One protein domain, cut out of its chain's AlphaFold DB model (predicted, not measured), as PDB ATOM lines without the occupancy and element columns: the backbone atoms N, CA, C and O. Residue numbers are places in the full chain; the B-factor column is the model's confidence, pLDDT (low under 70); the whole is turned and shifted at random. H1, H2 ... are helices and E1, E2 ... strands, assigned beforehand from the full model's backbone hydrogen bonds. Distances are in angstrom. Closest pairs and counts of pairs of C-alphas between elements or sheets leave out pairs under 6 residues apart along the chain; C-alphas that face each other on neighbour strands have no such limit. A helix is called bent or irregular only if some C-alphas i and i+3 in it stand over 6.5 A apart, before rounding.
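Overview. This is residues 6 to 107 of the 107 residues of the protein "Deoxycytidine triphosphate deaminase" of uncultured Ruminococcus sp (UniProt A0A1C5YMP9). There is little regular structure: a small antiparallel sheet, E3 - E1 - E5, is continued at one end by the antiparallel pair E2 and E4, with H1 beside that end, while a long unnamed stretch leads away to H2. The 102 printed residues have two named helices and five named strands, E1 H1 E2 E3 E4 E5 H2, a mixed class holding 38 residues. The whole is flat and loose, radius of gyration of the C-alphas 16.5 A, spans 46 by 40 by 21 A.

Arrangement. E1, residues 6 to 11, is antiparallel to E5, residues 56 to 62, with N 8 and O 59 2.8 A apart, and to E3, residues 25 to 27, with N 9 and O 25 2.8 A apart. E2, residues 20 to 22, runs on into E3 at 33 degrees and is antiparallel to E4, residues 39 to 41, with N 21 and O 40 2.8 A apart. The closest C-alphas of H1, residues 13 to 18, and E2 are those of Tyr 15 and Leu 21, 6.8 A. H2, residues 96 to 105, is apart from E1, H1, E2, E3 and E4. Every O i to N i+4 pair is within hydrogen-bond range in H1, 4 of 6 in H2, which is irregular, C-alphas 100 and 103 being 7.6 A apart.

Along the chain. E1 begins at C-alpha 6 (121.291, 128.027, 145.965) and measures 16.7 A, E5 19.9 A. H2, 14.4 A, ends at C-alpha 105 (136.971, 149.697, 162.690).

Size, cuts and confidence. The C-alphas farthest apart, of Tyr 45 and Ser 68, are 47.8 A apart. The printed part has no cut; the links E3 to E4, E4 to E5 and E5 to H2 are long. Residue 107 is under pLDDT 70.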
ATOM      1  N   THR A   6     120.828 126.795 145.327       96.56
ATOM      2  CA  THR A   6     121.291 128.027 145.965       96.56
ATOM      3  C   THR A   6     120.117 128.942 146.293       96.56
ATOM      4  O   THR A   6     119.046 128.860 145.686       96.56
ATOM      5  N   VAL A   7     120.279 129.794 147.302       97.31
ATOM      6  CA  VAL A   7     119.216 130.693 147.760       97.31
ATOM      7  C   VAL A   7     119.712 132.118 147.834       97.31
ATOM      8  O   VAL A   7     120.783 132.397 148.363       97.31
ATOM      9  N   HIS A   8     118.878 133.042 147.373       97.12
ATOM     10  CA  HIS A   8     119.110 134.469 147.516       97.12
ATOM     11  C   HIS A   8     118.044 135.085 148.407       97.12
ATOM     12  O   HIS A   8     116.847 134.987 148.128       97.12
ATOM     13  N   LEU A   9     118.472 135.777 149.456       97.44
ATOM     14  CA  LEU A   9     117.619 136.714 150.166       97.44
ATOM     15  C   LEU A   9     117.459 137.965 149.308       97.44
ATOM     16  O   LEU A   9     118.446 138.606 148.947       97.44
ATOM     17  N   ARG A  10     116.212 138.330 149.011       97.38
ATOM     18  CA  ARG A  10     115.868 139.522 148.238       97.38
ATOM     19  C   ARG A  10     114.948 140.454 149.033       97.38
ATOM     20  O   ARG A  10     113.999 139.988 149.675       97.38
ATOM     21  N   PRO A  11     115.154 141.776 148.961       96.94
ATOM     22  CA  PRO A  11     114.226 142.765 149.486       96.94
ATOM     23  C   PRO A  11     112.880 142.698 148.766       96.94
ATOM     24  O   PRO A  11     112.787 142.315 147.597       96.94
ATOM     25  N   LYS A  12     111.812 143.127 149.444       96.25
ATOM     26  CA  LYS A  12     110.515 143.341 148.787       96.25
ATOM     27  C   LYS A  12     110.386 144.819 148.451       96.25
ATOM     28  O   LYS A  12     110.478 145.664 149.341       96.25
ATOM     29  N   THR A  13     110.053 145.124 147.199       96.25
ATOM     30  CA  THR A  13     109.944 146.498 146.671       96.25
ATOM     31  C   THR A  13     109.120 147.432 147.558       96.25
ATOM     32  O   THR A  13     109.446 148.608 147.685       96.25
ATOM     33  N   ARG A  14     108.063 146.925 148.210       95.50
ATOM     34  CA  ARG A  14     107.226 147.720 149.123       95.50
ATOM     35  C   ARG A  14     107.996 148.300 150.317       95.50
ATOM     36  O   ARG A  14     107.689 149.413 150.720       95.50
ATOM     37  N   TYR A  15     108.969 147.571 150.869       95.56
ATOM     38  CA  TYR A  15     109.765 148.024 152.017       95.56
ATOM     39  C   TYR A  15     110.929 148.897 151.568       95.56
ATOM     40  O   TYR A  15     111.182 149.926 152.182       95.56
ATOM     41  N   THR A  16     111.528 148.591 150.415       95.69
ATOM     42  CA  THR A  16     112.484 149.498 149.772       95.69
ATOM     43  C   THR A  16     111.856 150.874 149.524       95.69
ATOM     44  O   THR A  16     112.462 151.888 149.843       95.69
ATOM     45  N   ARG A  17     110.607 150.922 149.038       96.44
ATOM     46  CA  ARG A  17     109.848 152.174 148.850       96.44
ATOM     47  C   ARG A  17     109.444 152.865 150.156       96.44
ATOM     48  O   ARG A  17     109.210 154.066 150.133       96.44
ATOM     49  N   LEU A  18     109.354 152.127 151.264       96.06
ATOM     50  CA  LEU A  18     109.184 152.692 152.609       96.06
ATOM     51  C   LEU A  18     110.490 153.320 153.133       96.06
ATOM     52  O   LEU A  18     110.442 154.110 154.064       96.06
ATOM     53  N   GLY A  19     111.646 152.970 152.559       97.12
ATOM     54  CA  GLY A  19     112.966 153.324 153.090       97.12
ATOM     55  C   GLY A  19     113.514 152.316 154.106       97.12
ATOM     56  O   GLY A  19     114.570 152.552 154.684       97.12
ATOM     57  N   LEU A  20     112.846 151.169 154.296       97.44
ATOM     58  CA  LEU A  20     113.405 150.029 155.023       97.44
ATOM     59  C   LEU A  20     114.203 149.163 154.045       97.44
ATOM     60  O   LEU A  20     113.635 148.366 153.288       97.44
ATOM     61  N   LEU A  21     115.519 149.336 154.052       97.44
ATOM     62  CA  LEU A  21     116.430 148.600 153.187       97.44
ATOM     63  C   LEU A  21     116.835 147.291 153.864       97.44
ATOM     64  O   LEU A  21     117.242 147.275 155.025       97.44
ATOM     65  N   VAL A  22     116.728 146.197 153.117       97.06
ATOM     66  CA  VAL A  22     117.261 144.884 153.492       97.06
ATOM     67  C   VAL A  22     118.455 144.614 152.586       97.06
ATOM     68  O   VAL A  22     118.394 144.950 151.405       97.06
ATOM     69  N   THR A  23     119.533 144.041 153.111       95.88
ATOM     70  CA  THR A  23     120.673 143.654 152.275       95.88
ATOM     71  C   THR A  23     120.388 142.359 151.523       95.88
ATOM     72  O   THR A  23     119.873 141.397 152.095       95.88
ATOM     73  N   ASP A  24     120.737 142.328 150.239       95.88
ATOM     74  CA  ASP A  24     120.759 141.095 149.456       95.88
ATOM     75  C   ASP A  24     121.816 140.151 150.039       95.88
ATOM     76  O   ASP A  24     122.912 140.583 150.401       95.88
ATOM     77  N   GLN A  25     121.495 138.861 150.136       95.25
ATOM     78  CA  GLN A  25     122.431 137.852 150.633       95.25
ATOM     79  C   GLN A  25     122.347 136.578 149.815       95.25
ATOM     80  O   GLN A  25     121.275 136.203 149.343       95.25
ATOM     81  N   HIS A  26     123.486 135.907 149.694       94.81
ATOM     82  CA  HIS A  26     123.610 134.632 149.013       94.81
ATOM     83  C   HIS A  26     123.849 133.516 150.029       94.81
ATOM     84  O   HIS A  26     124.756 133.601 150.858       94.81
ATOM     85  N   CYS A  27     123.052 132.462 149.945       95.50
ATOM     86  CA  CYS A  27     123.207 131.243 150.714       95.50
ATOM     87  C   CYS A  27     123.599 130.125 149.752       95.50
ATOM     88  O   CYS A  27     122.759 129.626 149.004       95.50
ATOM     89  N   ASN A  28     124.870 129.729 149.808       95.12
ATOM     90  CA  ASN A  28     125.396 128.623 149.013       95.12
ATOM     91  C   ASN A  28     124.621 127.320 149.274       95.12
ATOM     92  O   ASN A  28     124.038 127.124 150.350       95.12
ATOM     93  N   SER A  29     124.686 126.390 148.320       95.44
ATOM     94  CA  SER A  29     124.144 125.046 148.515       95.44
ATOM     95  C   SER A  29     124.722 124.406 149.774       95.44
ATOM     96  O   SER A  29     125.854 124.681 150.186       95.44
ATOM     97  N   THR A  30     123.918 123.581 150.444       96.81
ATOM     98  CA  THR A  30     124.211 122.999 151.771       96.81
ATOM     99  C   THR A  30     124.354 123.960 152.955       96.81
ATOM    100  O   THR A  30     124.568 123.489 154.077       96.81
ATOM    101  N   TYR A  31     124.151 125.271 152.774       96.44
ATOM    102  CA  TYR A  31     123.994 126.179 153.912       96.44
ATOM    103  C   TYR A  31     122.867 125.697 154.840       96.44
ATOM    104  O   TYR A  31     121.791 125.264 154.395       96.44
ATOM    105  N   SER A  32     123.126 125.764 156.141       95.75
ATOM    106  CA  SER A  32     122.176 125.457 157.203       95.75
ATOM    107  C   SER A  32     122.415 126.411 158.365       95.75
ATOM    108  O   SER A  32     123.522 126.466 158.890       95.75
ATOM    109  N   GLY A  33     121.394 127.151 158.784       94.38
ATOM    110  CA  GLY A  33     121.518 128.088 159.895       94.38
ATOM    111  C   GLY A  33     120.376 129.092 159.963       94.38
ATOM    112  O   GLY A  33     119.530 129.176 159.071       94.38
ATOM    113  N   HIS A  34     120.357 129.855 161.051       94.19
ATOM    114  CA  HIS A  34     119.530 131.045 161.199       94.19
ATOM    115  C   HIS A  34     120.171 132.210 160.450       94.19
ATOM    116  O   HIS A  34     121.109 132.827 160.950       94.19
ATOM    117  N   LEU A  35     119.620 132.531 159.279       93.25
ATOM    118  CA  LEU A  35     120.106 133.620 158.441       93.25
ATOM    119  C   LEU A  35     119.939 134.978 159.134       93.25
ATOM    120  O   LEU A  35     118.821 135.413 159.427       93.25
ATOM    121  N   ARG A  36     121.054 135.678 159.350       92.31
ATOM    122  CA  ARG A  36     121.052 137.069 159.808       92.31
ATOM    123  C   ARG A  36     120.914 138.028 158.645       92.31
ATOM    124  O   ARG A  36     121.766 138.066 157.770       92.31
ATOM    125  N   ILE A  37     119.891 138.871 158.686       92.62
ATOM    126  CA  ILE A  37     119.633 139.852 157.631       92.62
ATOM    127  C   ILE A  37     120.147 141.235 158.032       92.62
ATOM    128  O   ILE A  37     119.944 141.676 159.165       92.62
ATOM    129  N   GLY A  38     120.812 141.921 157.104       93.56
ATOM    130  CA  GLY A  38     121.215 143.310 157.294       93.56
ATOM    131  C   GLY A  38     120.024 144.230 157.056       93.56
ATOM    132  O   GLY A  38     119.296 144.061 156.077       93.56
ATOM    133  N   LEU A  39     119.820 145.189 157.957       95.50
ATOM    134  CA  LEU A  39     118.719 146.144 157.903       95.50
ATOM    135  C   LEU A  39     119.233 147.564 158.057       95.50
ATOM    136  O   LEU A  39     120.043 147.841 158.939       95.50
ATOM    137  N   PHE A  40     118.711 148.465 157.231       97.12
ATOM    138  CA  PHE A  40     119.003 149.888 157.312       97.12
ATOM    139  C   PHE A  40     117.727 150.709 157.138       97.12
ATOM    140  O   PHE A  40     116.950 150.492 156.207       97.12
ATOM    141  N   ASN A  41     117.511 151.659 158.046       97.62
ATOM    142  CA  ASN A  41     116.448 152.646 157.927       97.62
ATOM    143  C   ASN A  41     117.003 153.881 157.208       97.62
ATOM    144  O   ASN A  41     117.753 154.651 157.798       97.62
ATOM    145  N   ALA A  42     116.624 154.061 155.946       98.06
ATOM    146  CA  ALA A  42     117.050 155.178 155.105       98.06
ATOM    147  C   ALA A  42     116.151 156.421 155.245       98.06
ATOM    148  O   ALA A  42     116.138 157.275 154.360       98.06
ATOM    149  N   THR A  43     115.358 156.506 156.313       97.50
ATOM    150  CA  THR A  43     114.427 157.612 156.565       97.50
ATOM    151  C   THR A  43     114.816 158.385 157.824       97.50
ATOM    152  O   THR A  43     115.574 157.897 158.659       97.50
ATOM    153  N   GLU A  44     114.258 159.584 157.985       97.75
ATOM    154  CA  GLU A  44     114.445 160.414 159.184       97.75
ATOM    155  C   GLU A  44     113.499 160.035 160.339       97.75
ATOM    156  O   GLU A  44     113.565 160.624 161.416       97.75
ATOM    157  N   TYR A  45     112.605 159.061 160.137       96.06
ATOM    158  CA  TYR A  45     111.619 158.639 161.130       96.06
ATOM    159  C   TYR A  45     111.798 157.166 161.520       96.06
ATOM    160  O   TYR A  45     112.288 156.354 160.734       96.06
ATOM    161  N   PRO A  46     111.415 156.772 162.745       96.69
ATOM    162  CA  PRO A  46     111.515 155.382 163.166       96.69
ATOM    163  C   PRO A  46     110.540 154.492 162.383       96.69
ATOM    164  O   PRO A  46     109.376 154.835 162.184       96.69
ATOM    165  N   ILE A  47     111.011 153.304 161.994       95.81
ATOM    166  CA  ILE A  47     110.187 152.246 161.402       95.81
ATOM    167  C   ILE A  47     110.058 151.117 162.424       95.81
ATOM    168  O   ILE A  47     111.046 150.486 162.796       95.81
ATOM    169  N   HIS A  48     108.833 150.836 162.868       94.62
ATOM    170  CA  HIS A  48     108.562 149.719 163.769       94.62
ATOM    171  C   HIS A  48     108.476 148.402 162.992       94.62
ATOM    172  O   HIS A  48     107.694 148.272 162.050       94.62
ATOM    173  N   ILE A  49     109.260 147.411 163.417       92.81
ATOM    174  CA  ILE A  49     109.244 146.051 162.873       92.81
ATOM    175  C   ILE A  49     108.751 145.117 163.973       92.81
ATOM    176  O   ILE A  49     109.284 145.121 165.082       92.81
ATOM    177  N   TYR A  50     107.743 144.308 163.659       93.75
ATOM    178  CA  TYR A  50     107.176 143.338 164.589       93.75
ATOM    179  C   TYR A  50     107.503 141.908 164.143       93.75
ATOM    180  O   TYR A  50     107.560 141.640 162.936       93.75
ATOM    181  N   PRO A  51     107.677 140.963 165.086       93.81
ATOM    182  CA  PRO A  51     107.809 139.547 164.758       93.81
ATOM    183  C   PRO A  51     106.650 139.043 163.885       93.81
ATOM    184  O   PRO A  51     105.503 139.452 164.059       93.81
ATOM    185  N   GLY A  52     106.954 138.156 162.935       91.50
ATOM    186  CA  GLY A  52     105.977 137.586 161.998       91.50
ATOM    187  C   GLY A  52     105.744 138.400 160.717       91.50
ATOM    188  O   GLY A  52     105.138 137.889 159.777       91.50
ATOM    189  N   TYR A  53     106.260 139.629 160.619       90.25
ATOM    190  CA  TYR A  53     106.175 140.411 159.384       90.25
ATOM    191  C   TYR A  53     107.228 139.973 158.360       90.25
ATOM    192  O   TYR A  53     108.426 139.948 158.634       90.25
ATOM    193  N   THR A  54     106.792 139.691 157.129       93.31
ATOM    194  CA  THR A  54     107.704 139.366 156.022       93.31
ATOM    195  C   THR A  54     108.301 140.642 155.429       93.31
ATOM    196  O   THR A  54     107.600 141.360 154.716       93.31
ATOM    197  N   ILE A  55     109.579 140.914 155.675       94.56
ATOM    198  CA  ILE A  55     110.290 142.112 155.176       94.56
ATOM    199  C   ILE A  55     111.191 141.836 153.962       94.56
ATOM    200  O   ILE A  55     111.533 142.744 153.209       94.56
ATOM    201  N   ALA A  56     111.485 140.563 153.717       96.19
ATOM    202  CA  ALA A  56     112.262 140.058 152.594       96.19
ATOM    203  C   ALA A  56     111.626 138.761 152.068       96.19
ATOM    204  O   ALA A  56     110.585 138.320 152.569       96.19
ATOM    205  N   GLN A  57     112.229 138.177 151.045       96.69
ATOM    206  CA  GLN A  57     111.825 136.905 150.452       96.69
ATOM    207  C   GLN A  57     113.058 136.086 150.079       96.69
ATOM    208  O   GLN A  57     114.124 136.648 149.843       96.69
ATOM    209  N   LEU A  58     112.901 134.767 150.028       97.19
ATOM    210  CA  LEU A  58     113.927 133.861 149.528       97.19
ATOM    211  C   LEU A  58     113.585 133.487 148.088       97.19
ATOM    212  O   LEU A  58     112.438 133.150 147.792       97.19
ATOM    213  N   VAL A  59     114.579 133.553 147.214       97.75
ATOM    214  CA  VAL A  59     114.515 133.055 145.841       97.75
ATOM    215  C   VAL A  59     115.412 131.833 145.769       97.75
ATOM    216  O   VAL A  59     116.588 131.921 146.112       97.75
ATOM    217  N   PHE A  60     114.839 130.705 145.372       97.69
ATOM    218  CA  PHE A  60     115.548 129.442 145.213       97.69
ATOM    219  C   PHE A  60     115.924 129.290 143.743       97.69
ATOM    220  O   PHE A  60     115.073 129.471 142.873       97.69
ATOM    221  N   GLU A  61     117.185 128.973 143.488       97.12
ATOM    222  CA  GLU A  61     117.723 128.747 142.152       97.12
ATOM    223  C   GLU A  61     118.344 127.352 142.102       97.12
ATOM    224  O   GLU A  61     119.136 126.980 142.970       97.12
ATOM    225  N   GLU A  62     117.943 126.582 141.095       97.75
ATOM    226  CA  GLU A  62     118.503 125.267 140.807       97.75
ATOM    227  C   GLU A  62     119.825 125.429 140.056       97.75
ATOM    228  O   GLU A  62     119.933 126.228 139.124       97.75
ATOM    229  N   LEU A  63     120.845 124.705 140.507       96.00
ATOM    230  CA  LEU A  63     122.145 124.652 139.858       96.00
ATOM    231  C   LEU A  63     122.085 123.668 138.688       96.00
ATOM    232  O   LEU A  63     121.451 122.623 138.787       96.00
ATOM    233  N   GLU A  64     122.787 123.973 137.594       96.94
ATOM    234  CA  GLU A  64     122.847 123.077 136.426       96.94
ATOM    235  C   GLU A  64     123.432 121.699 136.773       96.94
ATOM    236  O   GLU A  64     123.062 120.688 136.178       96.94
ATOM    237  N   GLU A  65     124.337 121.660 137.751       96.50
ATOM    238  CA  GLU A  65     124.946 120.443 138.270       96.50
ATOM    239  C   GLU A  65     125.209 120.553 139.776       96.50
ATOM    240  O   GLU A  65     125.368 121.642 140.336       96.50
ATOM    241  N   VAL A  66     125.288 119.396 140.440       96.62
ATOM    242  CA  VAL A  66     125.695 119.320 141.845       96.62
ATOM    243  C   VAL A  66     127.167 119.745 141.952       96.62
ATOM    244  O   VAL A  66     128.011 119.145 141.281       96.62
ATOM    245  N   PRO A  67     127.519 120.728 142.804       94.69
ATOM    246  CA  PRO A  67     128.906 121.118 143.003       94.69
ATOM    247  C   PRO A  67     129.758 119.949 143.500       94.69
ATOM    248  O   PRO A  67     129.285 119.065 144.218       94.69
ATOM    249  N   SER A  68     131.051 119.983 143.178       95.62
ATOM    250  CA  SER A  68     132.009 119.038 143.744       95.62
ATOM    251  C   SER A  68     132.006 119.098 145.276       95.62
ATOM    252  O   SER A  68     131.712 120.134 145.878       95.62
ATOM    253  N   SER A  69     132.317 117.968 145.918       95.12
ATOM    254  CA  SER A  69     132.167 117.792 147.368       95.12
ATOM    255  C   SER A  69     132.855 118.899 148.175       95.12
ATOM    256  O   SER A  69     132.280 119.417 149.127       95.12
ATOM    257  N   GLU A  70     134.052 119.316 147.770       95.00
ATOM    258  CA  GLU A  70     134.847 120.366 148.412       95.00
ATOM    259  C   GLU A  70     134.261 121.780 148.263       95.00
ATOM    260  O   GLU A  70     134.583 122.668 149.051       95.00
ATOM    261  N   LYS A  71     133.385 122.003 147.276       92.12
ATOM    262  CA  LYS A  71     132.706 123.291 147.066       92.12
ATOM    263  C   LYS A  71     131.413 123.417 147.864       92.12
ATOM    264  O   LYS A  71     130.919 124.534 148.030       92.12
ATOM    265  N   LEU A  72     130.864 122.307 148.362       95.00
ATOM    266  CA  LEU A  72     129.673 122.335 149.205       95.00
ATOM    267  C   LEU A  72     129.986 123.094 150.497       95.00
ATOM    268  O   LEU A  72     130.947 122.778 151.196       95.00
ATOM    269  N   TYR A  73     129.146 124.072 150.840       94.94
ATOM    270  CA  TYR A  73     129.343 124.919 152.019       94.94
ATOM    271  C   TYR A  73     129.545 124.110 153.311       94.94
ATOM    272  O   TYR A  73     130.380 124.470 154.127       94.94
ATOM    273  N   LYS A  74     128.850 122.974 153.472       95.12
ATOM    274  CA  LYS A  74     128.992 122.066 154.627       95.12
ATOM    275  C   LYS A  74     130.386 121.433 154.781       95.12
ATOM    276  O   LYS A  74     130.707 120.999 155.880       95.12
ATOM    277  N   ASN A  75     131.166 121.350 153.701       95.25
ATOM    278  CA  ASN A  75     132.456 120.653 153.652       95.25
ATOM    279  C   ASN A  75     133.660 121.604 153.633       95.25
ATOM    280  O   ASN A  75     134.798 121.149 153.710       95.25
ATOM    281  N   ARG A  76     133.423 122.908 153.496       91.81
ATOM    282  CA  ARG A  76     134.480 123.918 153.499       91.81
ATOM    283  C   ARG A  76     134.967 124.184 154.924       91.81
ATOM    284  O   ARG A  76     134.181 124.158 155.865       91.81
ATOM    285  N   GLU A  77     136.258 124.464 155.076       85.50
ATOM    286  CA  GLU A  77     136.866 124.778 156.380       85.50
ATOM    287  C   GLU A  77     136.777 126.274 156.725       85.50
ATOM    288  O   GLU A  77     136.752 126.642 157.896       85.50
ATOM    289  N   ASP A  78     136.656 127.137 155.715       85.75
ATOM    290  CA  ASP A  78     136.619 128.602 155.817       85.75
ATOM    291  C   ASP A  78     135.189 129.169 155.952       85.75
ATOM    292  O   ASP A  78     134.893 130.309 155.596       85.75
ATOM    293  N   VAL A  79     134.253 128.361 156.458       88.62
ATOM    294  CA  VAL A  79     132.835 128.736 156.582       88.62
ATOM    295  C   VAL A  79     132.473 129.140 158.002       88.62
ATOM    296  O   VAL A  79     132.125 128.340 158.867       88.62
ATOM    297  N   HIS A  80     132.467 130.447 158.229       90.25
ATOM    298  CA  HIS A  80     132.210 131.018 159.552       90.25
ATOM    299  C   HIS A  80     130.753 130.987 160.000       90.25
ATOM    300  O   HIS A  80     130.482 131.222 161.175       90.25
ATOM    301  N   TYR A  81     129.800 130.726 159.102       93.44
ATOM    302  CA  TYR A  81     128.365 130.928 159.358       93.44
ATOM    303  C   TYR A  81     127.528 129.650 159.200       93.44
ATOM    304  O   TYR A  81     126.300 129.696 159.222       93.44
ATOM    305  N   GLN A  82     128.166 128.482 159.088       94.94
ATOM    306  CA  GLN A  82     127.445 127.210 159.095       94.94
ATOM    307  C   GLN A  82     126.902 126.895 160.500       94.94
ATOM    308  O   GLN A  82     127.571 127.105 161.517       94.94
ATOM    309  N   ASN A  83     125.681 126.360 160.548       94.38
ATOM    310  CA  ASN A  83     124.935 125.960 161.744       94.38
ATOM    311  C   ASN A  83     124.650 127.097 162.741       94.38
ATOM    312  O   ASN A  83     124.596 126.871 163.952       94.38
ATOM    313  N   GLU A  84     124.448 128.326 162.261       93.75
ATOM    314  CA  GLU A  84     124.002 129.421 163.127       93.75
ATOM    315  C   GLU A  84     122.674 129.081 163.827       93.75
ATOM    316  O   GLU A  84     121.691 128.678 163.204       93.75
ATOM    317  N   ASN A  85     122.629 129.265 165.145       92.31
ATOM    318  CA  ASN A  85     121.516 128.848 166.006       92.31
ATOM    319  C   ASN A  85     120.698 130.028 166.560       92.31
ATOM    320  O   ASN A  85     119.958 129.873 167.528       92.31
ATOM    321  N   GLY A  86     120.870 131.220 165.985       88.69
ATOM    322  CA  GLY A  86     120.202 132.445 166.424       88.69
ATOM    323  C   GLY A  86     120.960 133.244 167.490       88.69
ATOM    324  O   GLY A  86     120.704 134.441 167.617       88.69
ATOM    325  N   ALA A  87     121.954 132.678 168.188       91.19
ATOM    326  CA  ALA A  87     122.853 133.458 169.052       91.19
ATOM    327  C   ALA A  87     123.665 134.467 168.224       91.19
ATOM    328  O   ALA A  87     123.979 134.177 167.069       91.19
ATOM    329  N   PHE A  88     123.963 135.658 168.762       87.44
ATOM    330  CA  PHE A  88     124.680 136.711 168.025       87.44
ATOM    331  C   PHE A  88     126.046 136.238 167.515       87.44
ATOM    332  O   PHE A  88     126.849 135.698 168.270       87.44
ATOM    333  N   ARG A  89     126.290 136.454 166.220       87.50
ATOM    334  CA  ARG A  89     127.546 136.195 165.519       87.50
ATOM    335  C   ARG A  89     127.781 137.380 164.587       87.50
ATOM    336  O   ARG A  89     126.947 137.651 163.726       87.50
ATOM    337  N   GLY A  90     128.857 138.120 164.846       84.75
ATOM    338  CA  GLY A  90     129.295 139.244 164.019       84.75
ATOM    339  C   GLY A  90     130.115 138.783 162.816       84.75
ATOM    340  O   GLY A  90     130.230 137.583 162.562       84.75
ATOM    341  N   ALA A  91     130.698 139.744 162.100       86.62
ATOM    342  CA  ALA A  91     131.580 139.456 160.977       86.62
ATOM    343  C   ALA A  91     132.806 138.634 161.418       86.62
ATOM    344  O   ALA A  91     133.312 138.783 162.532       86.62
ATOM    345  N   LYS A  92     133.254 137.752 160.527       86.44
ATOM    346  CA  LYS A  92     134.458 136.933 160.639       86.44
ATOM    347  C   LYS A  92     135.255 137.044 159.351       86.44
ATOM    348  O   LYS A  92     134.668 137.003 158.267       86.44
ATOM    349  N   PHE A  93     136.566 137.183 159.498       84.25
ATOM    350  CA  PHE A  93     137.499 137.372 158.398       84.25
ATOM    351  C   PHE A  93     138.564 136.281 158.458       84.25
ATOM    352  O   PHE A  93     139.109 136.000 159.520       84.25
ATOM    353  N   ASP A  94     138.875 135.678 157.310       82.12
ATOM    354  CA  ASP A  94     139.988 134.725 157.200       82.12
ATOM    355  C   ASP A  94     141.354 135.427 157.243       82.12
ATOM    356  O   ASP A  94     142.381 134.828 157.566       82.12
ATOM    357  N   ASP A  95     141.366 136.723 156.921       81.56
ATOM    358  CA  ASP A  95     142.549 137.562 156.994       81.56
ATOM    359  C   ASP A  95     142.848 137.932 158.454       81.56
ATOM    360  O   ASP A  95     142.098 138.664 159.103       81.56
ATOM    361  N   LYS A  96     143.984 137.436 158.960       81.31
ATOM    362  CA  LYS A  96     144.434 137.661 160.341       81.31
ATOM    363  C   LYS A  96     144.646 139.133 160.677       81.31
ATOM    364  O   LYS A  96     144.503 139.507 161.836       81.31
ATOM    365  N   PHE A  97     145.047 139.945 159.702       80.00
ATOM    366  CA  PHE A  97     145.238 141.369 159.919       80.00
ATOM    367  C   PHE A  97     143.882 142.060 160.061       80.00
ATOM    368  O   PHE A  97     143.681 142.763 161.048       80.00
ATOM    369  N   LEU A  98     142.933 141.794 159.158       81.44
ATOM    370  CA  LEU A  98     141.571 142.335 159.269       81.44
ATOM    371  C   LEU A  98     140.880 141.899 160.564       81.44
ATOM    372  O   LEU A  98     140.271 142.732 161.229       81.44
ATOM    373  N   ASP A  99     141.027 140.632 160.957       80.06
ATOM    374  CA  ASP A  99     140.486 140.127 162.223       80.06
ATOM    375  C   ASP A  99     141.122 140.844 163.431       80.06
ATOM    376  O   ASP A  99     140.434 141.143 164.403       80.06
ATOM    377  N   SER A 100     142.410 141.211 163.344       84.50
ATOM    378  CA  SER A 100     143.114 141.925 164.421       84.50
ATOM    379  C   SER A 100     142.707 143.393 164.592       84.50
ATOM    380  O   SER A 100     142.810 143.908 165.701       84.50
ATOM    381  N   ILE A 101     142.244 144.056 163.526       85.31
ATOM    382  CA  ILE A 101     141.858 145.480 163.554       85.31
ATOM    383  C   ILE A 101     140.340 145.691 163.531       85.31
ATOM    384  O   ILE A 101     139.872 146.827 163.501       85.31
ATOM    385  N   TRP A 102     139.551 144.615 163.531       80.56
ATOM    386  CA  TRP A 102     138.097 144.691 163.406       80.56
ATOM    387  C   TRP A 102     137.447 145.543 164.503       80.56
ATOM    388  O   TRP A 102     136.594 146.381 164.209       80.56
ATOM    389  N   ASP A 103     137.884 145.376 165.752       79.25
ATOM    390  CA  ASP A 103     137.361 146.156 166.877       79.25
ATOM    391  C   ASP A 103     137.715 147.649 166.753       79.25
ATOM    392  O   ASP A 103     136.949 148.504 167.193       79.25
ATOM    393  N   GLU A 104     138.836 147.990 166.110       86.56
ATOM    394  CA  GLU A 104     139.210 149.382 165.830       86.56
ATOM    395  C   GLU A 104     138.334 150.001 164.732       86.56
ATOM    396  O   GLU A 104     138.052 151.192 164.785       86.56
ATOM    397  N   MET A 105     137.851 149.211 163.765       75.88
ATOM    398  CA  MET A 105     136.971 149.697 162.690       75.88
ATOM    399  C   MET A 105     135.564 150.086 163.169       75.88
ATOM    400  O   MET A 105     134.836 150.760 162.438       75.88
ATOM    401  N   LEU A 106     135.153 149.615 164.348       73.25
ATOM    402  CA  LEU A 106     133.811 149.820 164.899       73.25
ATOM    403  C   LEU A 106     133.738 150.928 165.964       73.25
ATOM    404  O   LEU A 106     132.632 151.228 166.424       73.25
ATOM    405  N   ASN A 107     134.879 151.511 166.348       60.25
ATOM    406  CA  ASN A 107     134.994 152.615 167.311       60.25
ATOM    407  C   ASN A 107     135.195 153.962 166.606       60.25
ATOM    408  O   ASN A 107     134.716 154.976 167.164       60.25
TER     409      ASN A 107